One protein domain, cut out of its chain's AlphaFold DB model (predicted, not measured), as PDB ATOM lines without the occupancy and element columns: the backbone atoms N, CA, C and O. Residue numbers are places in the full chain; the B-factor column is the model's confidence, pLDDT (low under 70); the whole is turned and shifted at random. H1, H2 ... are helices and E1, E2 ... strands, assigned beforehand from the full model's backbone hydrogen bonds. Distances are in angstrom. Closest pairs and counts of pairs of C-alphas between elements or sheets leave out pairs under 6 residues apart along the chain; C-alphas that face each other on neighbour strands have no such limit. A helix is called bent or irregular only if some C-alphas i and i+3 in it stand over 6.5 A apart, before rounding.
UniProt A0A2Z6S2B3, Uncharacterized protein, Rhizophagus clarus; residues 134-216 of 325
ATOM      1  N   ALA A 134     291.393 238.258 267.968       34.88
ATOM      2  CA  ALA A 134     291.710 238.828 266.659       34.88
ATOM      3  C   ALA A 134     290.505 239.506 265.980       34.88
ATOM      4  O   ALA A 134     290.664 240.599 265.452       34.88
ATOM      5  N   ASP A 135     289.309 238.919 266.070       37.47
ATOM      6  CA  ASP A 135     288.082 239.473 265.483       37.47
ATOM      7  C   ASP A 135     287.656 240.740 266.247       37.47
ATOM      8  O   ASP A 135     287.376 241.775 265.652       37.47
ATOM      9  N   ALA A 136     287.763 240.716 267.582       38.81
ATOM     10  CA  ALA A 136     287.539 241.897 268.417       38.81
ATOM     11  C   ALA A 136     288.591 243.010 268.209       38.81
ATOM     12  O   ALA A 136     288.321 244.174 268.495       38.81
ATOM     13  N   TYR A 137     289.796 242.670 267.730       40.16
ATOM     14  CA  TYR A 137     290.837 243.634 267.355       40.16
ATOM     15  C   TYR A 137     290.575 244.272 265.982       40.16
ATOM     16  O   TYR A 137     290.930 245.442 265.807       40.16
ATOM     17  N   GLU A 138     289.961 243.545 265.043       43.12
ATOM     18  CA  GLU A 138     289.587 244.054 263.716       43.12
ATOM     19  C   GLU A 138     288.387 245.010 263.769       43.12
ATOM     20  O   GLU A 138     288.444 246.077 263.160       43.12
ATOM     21  N   ASP A 139     287.376 244.739 264.599       43.94
ATOM     22  CA  ASP A 139     286.254 245.674 264.820       43.94
ATOM     23  C   ASP A 139     286.725 246.997 265.462       43.94
ATOM     24  O   ASP A 139     286.187 248.074 265.231       43.94
ATOM     25  N   LEU A 140     287.819 246.956 266.226       47.66
ATOM     26  CA  LEU A 140     288.405 248.085 266.955       47.66
ATOM     27  C   LEU A 140     289.114 249.122 266.048       47.66
ATOM     28  O   LEU A 140     289.663 250.117 266.536       47.66
ATOM     29  N   ASN A 141     289.286 248.833 264.754       49.31
ATOM     30  CA  ASN A 141     290.368 249.381 263.927       49.31
ATOM     31  C   ASN A 141     290.069 250.688 263.176       49.31
ATOM     32  O   ASN A 141     291.005 251.343 262.730       49.31
ATOM     33  N   ARG A 142     288.818 251.134 263.073       50.34
ATOM     34  CA  ARG A 142     288.442 252.155 262.064       50.34
ATOM     35  C   ARG A 142     287.903 253.474 262.664       50.34
ATOM     36  O   ARG A 142     287.618 254.401 261.913       50.34
ATOM     37  N   ASN A 143     287.824 253.597 263.998       51.50
ATOM     38  CA  ASN A 143     287.401 254.823 264.717       51.50
ATOM     39  C   ASN A 143     288.577 255.707 265.197       51.50
ATOM     40  O   ASN A 143     288.388 256.858 265.594       51.50
ATOM     41  N   ILE A 144     289.806 255.191 265.130       58.44
ATOM     42  CA  ILE A 144     291.056 255.926 265.369       58.44
ATOM     43  C   ILE A 144     291.671 256.215 263.994       58.44
ATOM     44  O   ILE A 144     291.689 255.302 263.171       58.44
ATOM     45  N   PRO A 145     292.196 257.426 263.705       58.19
ATOM     46  CA  PRO A 145     292.847 257.684 262.423       58.19
ATOM     47  C   PRO A 145     293.883 256.599 262.106       58.19
ATOM     48  O   PRO A 145     294.704 256.286 262.968       58.19
ATOM     49  N   ASN A 146     293.882 256.066 260.878       60.47
ATOM     50  CA  ASN A 146     294.745 254.942 260.472       60.47
ATOM     51  C   ASN A 146     296.222 255.141 260.858       60.47
ATOM     52  O   ASN A 146     296.926 254.194 261.196       60.47
ATOM     53  N   TRP A 147     296.703 256.388 260.840       67.94
ATOM     54  CA  TRP A 147     298.076 256.716 261.215       67.94
ATOM     55  C   TRP A 147     298.363 256.573 262.719       67.94
ATOM     56  O   TRP A 147     299.516 256.377 263.069       67.94
ATOM     57  N   ARG A 148     297.361 256.652 263.606       69.25
ATOM     58  CA  ARG A 148     297.490 256.523 265.076       69.25
ATOM     59  C   ARG A 148     297.170 255.104 265.557       69.25
ATOM     60  O   ARG A 148     297.614 254.706 266.622       69.25
ATOM     61  N   GLN A 149     296.440 254.330 264.765       61.00
ATOM     62  CA  GLN A 149     295.881 253.024 265.118       61.00
ATOM     63  C   GLN A 149     296.910 251.970 265.563       61.00
ATOM     64  O   GLN A 149     296.641 251.216 266.494       61.00
ATOM     65  N   ASN A 150     298.076 251.927 264.917       67.81
ATOM     66  CA  ASN A 150     299.106 250.912 265.172       67.81
ATOM     67  C   ASN A 150     300.033 251.260 266.341       67.81
ATOM     68  O   ASN A 150     300.975 250.518 266.627       67.81
ATOM     69  N   PHE A 151     299.812 252.399 266.997       69.50
ATOM     70  CA  PHE A 151     300.617 252.771 268.144       69.50
ATOM     71  C   PHE A 151     300.146 252.010 269.396       69.50
ATOM     72  O   PHE A 151     298.943 251.932 269.645       69.50
ATOM     73  N   PRO A 152     301.066 251.456 270.206       59.09
ATOM     74  CA  PRO A 152     300.715 250.641 271.371       59.09
ATOM     75  C   PRO A 152     299.943 251.411 272.456       59.09
ATOM     76  O   PRO A 152     299.296 250.797 273.293       59.09
ATOM     77  N   ASP A 153     299.982 252.744 272.442       66.50
ATOM     78  CA  ASP A 153     299.235 253.634 273.336       66.50
ATOM     79  C   ASP A 153     297.902 254.127 272.732       66.50
ATOM     80  O   ASP A 153     297.200 254.930 273.343       66.50
ATOM     81  N   ALA A 154     297.544 253.682 271.522       62.34
ATOM     82  CA  ALA A 154     296.306 254.082 270.846       62.34
ATOM     83  C   ALA A 154     295.056 253.463 271.452       62.34
ATOM     84  O   ALA A 154     293.975 254.048 271.383       62.34
ATOM     85  N   LYS A 155     295.208 252.264 272.009       67.69
ATOM     86  CA  LYS A 155     294.128 251.422 272.503       67.69
ATOM     87  C   LYS A 155     294.577 250.833 273.826       67.69
ATOM     88  O   LYS A 155     295.629 250.209 273.903       67.69
ATOM     89  N   VAL A 156     293.767 251.023 274.856       67.38
ATOM     90  CA  VAL A 156     293.987 250.407 276.161       67.38
ATOM     91  C   VAL A 156     292.787 249.526 276.451       67.38
ATOM     92  O   VAL A 156     291.647 249.981 276.373       67.38
ATOM     93  N   PHE A 157     293.046 248.257 276.757       70.94
ATOM     94  CA  PHE A 157     292.019 247.360 277.263       70.94
ATOM     95  C   PHE A 157     291.726 247.718 278.723       70.94
ATOM     96  O   PHE A 157     292.629 247.691 279.556       70.94
ATOM     97  N   ILE A 158     290.477 248.089 279.011       66.88
ATOM     98  CA  ILE A 158     290.071 248.598 280.332       66.88
ATOM     99  C   ILE A 158     289.459 247.484 281.196       66.88
ATOM    100  O   ILE A 158     289.632 247.495 282.411       66.88
ATOM    101  N   GLY A 159     288.792 246.499 280.590       70.06
ATOM    102  CA  GLY A 159     288.193 245.378 281.310       70.06
ATOM    103  C   GLY A 159     287.210 244.578 280.459       70.06
ATOM    104  O   GLY A 159     286.929 244.929 279.313       70.06
ATOM    105  N   PHE A 160     286.694 243.490 281.031       72.44
ATOM    106  CA  PHE A 160     285.605 242.707 280.446       72.44
ATOM    107  C   PHE A 160     284.281 243.102 281.089       72.44
ATOM    108  O   PHE A 160     284.245 243.465 282.265       72.44
ATOM    109  N   LEU A 161     283.196 242.982 280.326       72.38
ATOM    110  CA  LEU A 161     281.852 243.053 280.877       72.38
ATOM    111  C   LEU A 161     281.325 241.637 281.114       72.38
ATOM    112  O   LEU A 161     281.490 240.782 280.240       72.38
ATOM    113  N   PRO A 162     280.738 241.378 282.291       71.69
ATOM    114  CA  PRO A 162     280.149 240.089 282.602       71.69
ATOM    115  C   PRO A 162     278.971 239.800 281.669       71.69
ATOM    116  O   PRO A 162     278.162 240.681 281.386       71.69
ATOM    117  N   HIS A 163     278.863 238.547 281.239       72.88
ATOM    118  CA  HIS A 163     277.706 238.032 280.522       72.88
ATOM    119  C   HIS A 163     277.064 236.931 281.364       72.88
ATOM    120  O   HIS A 163     277.732 235.961 281.733       72.88
ATOM    121  N   LEU A 164     275.786 237.111 281.704       73.50
ATOM    122  CA  LEU A 164     275.019 236.092 282.410       73.50
ATOM    123  C   LEU A 164     274.546 235.035 281.421       73.50
ATOM    124  O   LEU A 164     273.932 235.351 280.403       73.50
ATOM    125  N   THR A 165     274.797 233.775 281.759       72.00
ATOM    126  CA  THR A 165     274.314 232.624 281.000       72.00
ATOM    127  C   THR A 165     273.558 231.684 281.923       72.00
ATOM    128  O   THR A 165     273.947 231.498 283.072       72.00
ATOM    129  N   THR A 166     272.502 231.065 281.408       75.00
ATOM    130  CA  THR A 166     271.798 229.965 282.071       75.00
ATOM    131  C   THR A 166     271.628 228.820 281.086       75.00
ATOM    132  O   THR A 166     271.543 229.033 279.872       75.00
ATOM    133  N   ARG A 167     271.600 227.593 281.607       76.88
ATOM    134  CA  ARG A 167     271.314 226.393 280.810       76.88
ATOM    135  C   ARG A 167     269.814 226.185 280.605       76.88
ATOM    136  O   ARG A 167     269.421 225.392 279.750       76.88
ATOM    137  N   ASN A 168     268.984 226.887 281.373       80.75
ATOM    138  CA  ASN A 168     267.538 226.815 281.281       80.75
ATOM    139  C   ASN A 168     267.015 227.875 280.301       80.75
ATOM    140  O   ASN A 168     266.964 229.062 280.611       80.75
ATOM    141  N   ASN A 169     266.582 227.435 279.118       78.75
ATOM    142  CA  ASN A 169     266.038 228.334 278.097       78.75
ATOM    143  C   ASN A 169     264.808 229.113 278.591       78.75
ATOM    144  O   ASN A 169     264.671 230.282 278.257       78.75
ATOM    145  N   LYS A 170     263.951 228.508 279.428       80.31
ATOM    146  CA  LYS A 170     262.779 229.207 279.980       80.31
ATOM    147  C   LYS A 170     263.195 230.362 280.887       80.31
ATOM    148  O   LYS A 170     262.650 231.451 280.779       80.31
ATOM    149  N   LEU A 171     264.199 230.129 281.735       76.44
ATOM    150  CA  LEU A 171     264.750 231.164 282.605       76.44
ATOM    151  C   LEU A 171     265.436 232.260 281.786       76.44
ATOM    152  O   LEU A 171     265.258 233.433 282.070       76.44
ATOM    153  N   ARG A 172     266.173 231.896 280.732       75.81
ATOM    154  CA  ARG A 172     266.827 232.861 279.833       75.81
ATOM    155  C   ARG A 172     265.839 233.867 279.232       75.81
ATOM    156  O   ARG A 172     266.183 235.038 279.054       75.81
ATOM    157  N   ASP A 173     264.637 233.402 278.916       76.75
ATOM    158  CA  ASP A 173     263.580 234.225 278.333       76.75
ATOM    159  C   ASP A 173     262.715 234.936 279.377       76.75
ATOM    160  O   ASP A 173     261.940 235.822 279.018       76.75
ATOM    161  N   SER A 174     262.908 234.632 280.663       81.50
ATOM    162  CA  SER A 174     262.181 235.271 281.752       81.50
ATOM    163  C   SER A 174     262.542 236.754 281.889       81.50
ATOM    164  O   SER A 174     263.660 237.210 281.598       81.50
ATOM    165  N   LYS A 175     261.566 237.537 282.355       82.75
ATOM    166  CA  LYS A 175     261.723 238.974 282.589       82.75
ATOM    167  C   LYS A 175     262.779 239.234 283.662       82.75
ATOM    168  O   LYS A 175     263.609 240.132 283.499       82.75
ATOM    169  N   GLU A 176     262.789 238.413 284.704       81.25
ATOM    170  CA  GLU A 176     263.679 238.474 285.863       81.25
ATOM    171  C   GLU A 176     265.131 238.254 285.436       81.25
ATOM    172  O   GLU A 176     266.002 239.065 285.757       81.25
ATOM    173  N   PHE A 177     265.408 237.220 284.631       81.50
ATOM    174  CA  PHE A 177     266.762 236.951 284.144       81.50
ATOM    175  C   PHE A 177     267.291 238.100 283.278       81.50
ATOM    176  O   PHE A 177     268.417 238.569 283.465       81.50
ATOM    177  N   ARG A 178     266.461 238.622 282.367       81.38
ATOM    178  CA  ARG A 178     266.824 239.764 281.509       81.38
ATOM    179  C   ARG A 178     267.048 241.041 282.321       81.38
ATOM    180  O   ARG A 178     267.947 241.825 282.008       81.38
ATOM    181  N   GLN A 179     266.252 241.268 283.366       83.12
ATOM    182  CA  GLN A 179     266.464 242.369 284.306       83.12
ATOM    183  C   GLN A 179     267.784 242.210 285.065       83.12
ATOM    184  O   GLN A 179     268.547 243.174 285.147       83.12
ATOM    185  N   MET A 180     268.091 241.008 285.553       80.31
ATOM    186  CA  MET A 180     269.357 240.718 286.225       80.31
ATOM    187  C   MET A 180     270.558 240.912 285.305       80.31
ATOM    188  O   MET A 180     271.550 241.512 285.719       80.31
ATOM    189  N   GLN A 181     270.461 240.502 284.040       80.56
ATOM    190  CA  GLN A 181     271.519 240.743 283.062       80.56
ATOM    191  C   GLN A 181     271.788 242.243 282.888       80.56
ATOM    192  O   GLN A 181     272.935 242.675 283.001       80.56
ATOM    193  N   ARG A 182     270.738 243.057 282.709       83.62
ATOM    194  CA  ARG A 182     270.874 244.521 282.619       83.62
ATOM    195  C   ARG A 182     271.491 245.122 283.882       83.62
ATOM    196  O   ARG A 182     272.379 245.966 283.776       83.62
ATOM    197  N   LYS A 183     271.053 244.680 285.066       81.88
ATOM    198  CA  LYS A 183     271.603 245.118 286.361       81.88
ATOM    199  C   LYS A 183     273.102 244.833 286.452       81.88
ATOM    200  O   LYS A 183     273.882 245.731 286.758       81.88
ATOM    201  N   VAL A 184     273.510 243.608 286.131       81.06
ATOM    202  CA  VAL A 184     274.909 243.165 286.167       81.06
ATOM    203  C   VAL A 184     275.779 243.954 285.185       81.06
ATOM    204  O   VAL A 184     276.851 244.429 285.563       81.06
ATOM    205  N   GLU A 185     275.307 244.169 283.957       80.00
ATOM    206  CA  GLU A 185     276.011 244.981 282.956       80.00
ATOM    207  C   GLU A 185     276.179 246.440 283.418       80.00
ATOM    208  O   GLU A 185     277.278 246.998 283.350       80.00
ATOM    209  N   GLN A 186     275.122 247.057 283.953       83.81
ATOM    210  CA  GLN A 186     275.145 248.441 284.439       83.81
ATOM    211  C   GLN A 186     276.035 248.606 285.678       83.81
ATOM    212  O   GLN A 186     276.771 249.592 285.785       83.81
ATOM    213  N   CYS A 187     276.040 247.627 286.586       82.06
ATOM    214  CA  CYS A 187     276.963 247.582 287.718       82.06
ATOM    215  C   CYS A 187     278.417 247.458 287.258       82.06
ATOM    216  O   CYS A 187     279.273 248.211 287.725       82.06
ATOM    217  N   ALA A 188     278.705 246.583 286.296       81.94
ATOM    218  CA  ALA A 188     280.053 246.443 285.764       81.94
ATOM    219  C   ALA A 188     280.535 247.730 285.071       81.94
ATOM    220  O   ALA A 188     281.648 248.189 285.335       81.94
ATOM    221  N   LEU A 189     279.684 248.383 284.270       82.56
ATOM    222  CA  LEU A 189     279.991 249.688 283.672       82.56
ATOM    223  C   LEU A 189     280.249 250.762 284.736       82.56
ATOM    224  O   LEU A 189     281.220 251.511 284.631       82.56
ATOM    225  N   LYS A 190     279.427 250.815 285.790       83.31
ATOM    226  CA  LYS A 190     279.620 251.732 286.921       83.31
ATOM    227  C   LYS A 190     280.978 251.522 287.588       83.31
ATOM    228  O   LYS A 190     281.630 252.507 287.923       83.31
ATOM    229  N   ILE A 191     281.406 250.275 287.785       81.00
ATOM    230  CA  ILE A 191     282.695 249.966 288.414       81.00
ATOM    231  C   ILE A 191     283.857 250.344 287.489       81.00
ATOM    232  O   ILE A 191     284.769 251.048 287.923       81.00
ATOM    233  N   LEU A 192     283.790 249.967 286.208       80.81
ATOM    234  CA  LEU A 192     284.804 250.316 285.205       80.81
ATOM    235  C   LEU A 192     284.967 251.837 285.055       80.81
ATOM    236  O   LEU A 192     286.075 252.333 284.869       80.81
ATOM    237  N   LEU A 193     283.867 252.587 285.163       79.75
ATOM    238  CA  LEU A 193     283.844 254.040 284.985       79.75
ATOM    239  C   LEU A 193     283.917 254.818 286.311       79.75
ATOM    240  O   LEU A 193     284.019 256.045 286.292       79.75
ATOM    241  N   LYS A 194     283.970 254.134 287.464       76.56
ATOM    242  CA  LYS A 194     284.149 254.716 288.810       76.56
ATOM    243  C   LYS A 194     285.302 255.729 288.902       76.56
ATOM    244  O   LYS A 194     285.094 256.770 289.526       76.56
ATOM    245  N   PRO A 195     286.471 255.526 288.263       71.50
ATOM    246  CA  PRO A 195     287.551 256.517 288.283       71.50
ATOM    247  C   PRO A 195     287.166 257.848 287.631       71.50
ATOM    248  O   PRO A 195     287.583 258.903 288.100       71.50
ATOM    249  N   LEU A 196     286.338 257.814 286.580       71.25
ATOM    250  CA  LEU A 196     285.824 259.020 285.924       71.25
ATOM    251  C   LEU A 196     284.791 259.740 286.807       71.25
ATOM    252  O   LEU A 196     284.659 260.957 286.734       71.25
ATOM    253  N   LEU A 197     284.079 259.000 287.668       67.19
ATOM    254  CA  LEU A 197     283.067 259.540 288.586       67.19
ATOM    255  C   LEU A 197     283.659 260.283 289.781       67.19
ATOM    256  O   LEU A 197     283.022 261.184 290.327       67.19
ATOM    257  N   GLN A 198     284.855 259.890 290.222       65.56
ATOM    258  CA  GLN A 198     285.445 260.398 291.460       65.56
ATOM    259  C   GLN A 198     285.890 261.865 291.365       65.56
ATOM    260  O   GLN A 198     286.242 262.434 292.394       65.56
ATOM    261  N   ASN A 199     285.850 262.495 290.177       59.28
ATOM    262  CA  ASN A 199     286.250 263.892 289.923       59.28
ATOM    263  C   ASN A 199     287.648 264.260 290.451       59.28
ATOM    264  O   ASN A 199     288.012 265.436 290.516       59.28
ATOM    265  N   ASN A 200     288.450 263.260 290.809       66.38
ATOM    266  CA  ASN A 200     289.838 263.441 291.161       66.38
ATOM    267  C   ASN A 200     290.571 263.615 289.843       66.38
ATOM    268  O   ASN A 200     290.795 262.650 289.112       66.38
ATOM    269  N   GLY A 201     290.865 264.865 289.498       68.88
ATOM    270  CA  GLY A 201     291.674 265.131 288.326       68.88
ATOM    271  C   GLY A 201     293.003 264.379 288.387       68.88
ATOM    272  O   GLY A 201     293.568 264.120 289.452       68.88
ATOM    273  N   ILE A 202     293.474 263.994 287.215       76.94
ATOM    274  CA  ILE A 202     294.739 263.327 286.978       76.94
ATOM    275  C   ILE A 202     295.807 264.377 286.685       76.94
ATOM    276  O   ILE A 202     295.564 265.364 285.991       76.94
ATOM    277  N   TYR A 203     297.011 264.155 287.200       79.62
ATOM    278  CA  TYR A 203     298.175 264.947 286.826       79.62
ATOM    279  C   TYR A 203     298.866 264.258 285.652       79.62
ATOM    280  O   TYR A 203     299.348 263.134 285.790       79.62
ATOM    281  N   LEU A 204     298.913 264.920 284.499       76.50
ATOM    282  CA  LEU A 204     299.610 264.422 283.316       76.50
ATOM    283  C   LEU A 204     300.849 265.266 283.062       76.50
ATOM    284  O   LEU A 204     300.810 266.492 283.133       76.50
ATOM    285  N   ARG A 205     301.961 264.608 282.732       74.25
ATOM    286  CA  ARG A 205     303.171 265.310 282.312       74.25
ATOM    287  C   ARG A 205     303.134 265.547 280.803       74.25
ATOM    288  O   ARG A 205     303.166 264.583 280.043       74.25
ATOM    289  N   ILE A 206     303.100 266.806 280.376       76.12
ATOM    290  CA  ILE A 206     303.105 267.235 278.971       76.12
ATOM    291  C   ILE A 206     304.317 268.138 278.774       76.12
ATOM    292  O   ILE A 206     304.449 269.122 279.482       76.12
ATOM    293  N   ASN A 207     305.204 267.842 277.820       80.81
ATOM    294  CA  ASN A 207     306.353 268.710 277.501       80.81
ATOM    295  C   ASN A 207     307.146 269.177 278.743       80.81
ATOM    296  O   ASN A 207     307.455 270.354 278.888       80.81
ATOM    297  N   GLU A 208     307.435 268.246 279.656       84.94
ATOM    298  CA  GLU A 208     308.117 268.488 280.939       84.94
ATOM    299  C   GLU A 208     307.321 269.274 282.000       84.94
ATOM    300  O   GLU A 208     307.748 269.267 283.158       84.94
ATOM    301  N   THR A 209     306.149 269.834 281.679       75.69
ATOM    302  CA  THR A 209     305.219 270.438 282.650       75.69
ATOM    303  C   THR A 209     304.255 269.391 283.204       75.69
ATOM    304  O   THR A 209     303.921 268.418 282.533       75.69
ATOM    305  N   VAL A 210     303.850 269.539 284.468       86.81
ATOM    306  CA  VAL A 210     302.815 268.701 285.088       86.81
ATOM    307  C   VAL A 210     301.533 269.515 285.108       86.81
ATOM    308  O   VAL A 210     301.457 270.528 285.796       86.81
ATOM    309  N   GLU A 211     300.545 269.061 284.352       82.50
ATOM    310  CA  GLU A 211     299.256 269.719 284.181       82.50
ATOM    311  C   GLU A 211     298.161 268.896 284.867       82.50
ATOM    312  O   GLU A 211     298.188 267.662 284.857       82.50
ATOM    313  N   TYR A 212     297.195 269.581 285.474       82.00
ATOM    314  CA  TYR A 212     296.047 268.957 286.127       82.00
ATOM    315  C   TYR A 212     294.862 268.894 285.162       82.00
ATOM    316  O   TYR A 212     294.441 269.920 284.626       82.00
ATOM    317  N   PHE A 213     294.294 267.704 284.977       75.94
ATOM    318  CA  PHE A 213     293.140 267.478 284.113       75.94
ATOM    319  C   PHE A 213     292.056 266.714 284.839       75.94
ATOM    320  O   PHE A 213     292.332 265.707 285.477       75.94
ATOM    321  N   THR A 214     290.804 267.097 284.643       76.00
ATOM    322  CA  THR A 214     289.674 266.253 285.034       76.00
ATOM    323  C   THR A 214     289.228 265.456 283.810       76.00
ATOM    324  O   THR A 214     288.863 266.072 282.807       76.00
ATOM    325  N   PRO A 215     289.303 264.113 283.825       72.50
ATOM    326  CA  PRO A 215     288.823 263.317 282.706       72.50
ATOM    327  C   PRO A 215     287.289 263.340 282.664       72.50
ATOM    328  O   PRO A 215     286.631 263.278 283.702       72.50
ATOM    329  N   TYR A 216     286.723 263.397 281.459       73.62
ATOM    330  CA  TYR A 216     285.278 263.368 281.233       73.62
ATOM    331  C   TYR A 216     284.923 262.324 280.177       73.62
ATOM    332  O   TYR A 216     285.663 262.127 279.211       73.62
TER     333      TYR A 216
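This is residues 134 to 216 of the 325 residues of an uncharacterized protein of Rhizophagus clarus (UniProt A0A2Z6S2B3). The model is an open, drawn-out shape: the long helix H4, with the hairpin of E2 and E3 beyond one end and the short helix H3 near the other. At H3 the chain folds back, and E1 and the unnamed residues 150 to 162 lead to the short helices H1 and H2, away from H4 and the hairpin. The printed part has 83 residues with four named helices and three named strands, in the order H1, H2, E1, H3, H4, E2, E3; E2 and E3 form an antiparallel sheet, and the class is mixed, helices and strands. It is extended, with a radius of gyration of the C-alphas of 18.8 A, and flat, spanning 60 by 32 by 15 A.

E2, residues 202 to 206, and E3, residues 209 to 213, are a hairpin of antiparallel neighbours, with 145 degrees between their directions. N 204 and O 211 are within hydrogen-bond range at 2.9 A. H4, residues 175 to 197, is apart from E3; it has a kink of 40 degrees near residue 191 and is irregular, with C-alphas 192 and 195 7.4 A apart. H3, residues 169 to 173, is close to but not clearly touching H4; their closest C-alphas, of Leu 171 and Phe 177, are 6.3 A apart. E1, residues 163 to 165, pairs with no named strand; its closest C-alpha pair with H4, Leu 164 and Gln 181, is 5.9 A apart. H1, residues 134 to 139, and H2, residues 146 to 149, are apart from each other and from H4. Every O i to N i+4 pair is within hydrogen-bond range in H1 and H3, and 17 of 19 in H4; H2 is too short for such a pair.

H4 measures 30.2 A from C-alpha 175 at (261.723, 238.974, 282.589) to C-alpha 197; E2 measures 12.2 A and E3 12.5 A. H1 begins at C-alpha 134, (291.710, 238.828, 266.659), and E3 ends at C-alpha 213, (293.140, 267.478, 284.113).

The C-alphas farthest apart, of Lys 170 and Glu 208, are 60.0 A apart. The printed part has no cut, and the link from H2 to E1, 13 residues, is long. The mean pLDDT of the printed part is 71.0; residues 134 to 156, 158 and 197 to 201 are under 70.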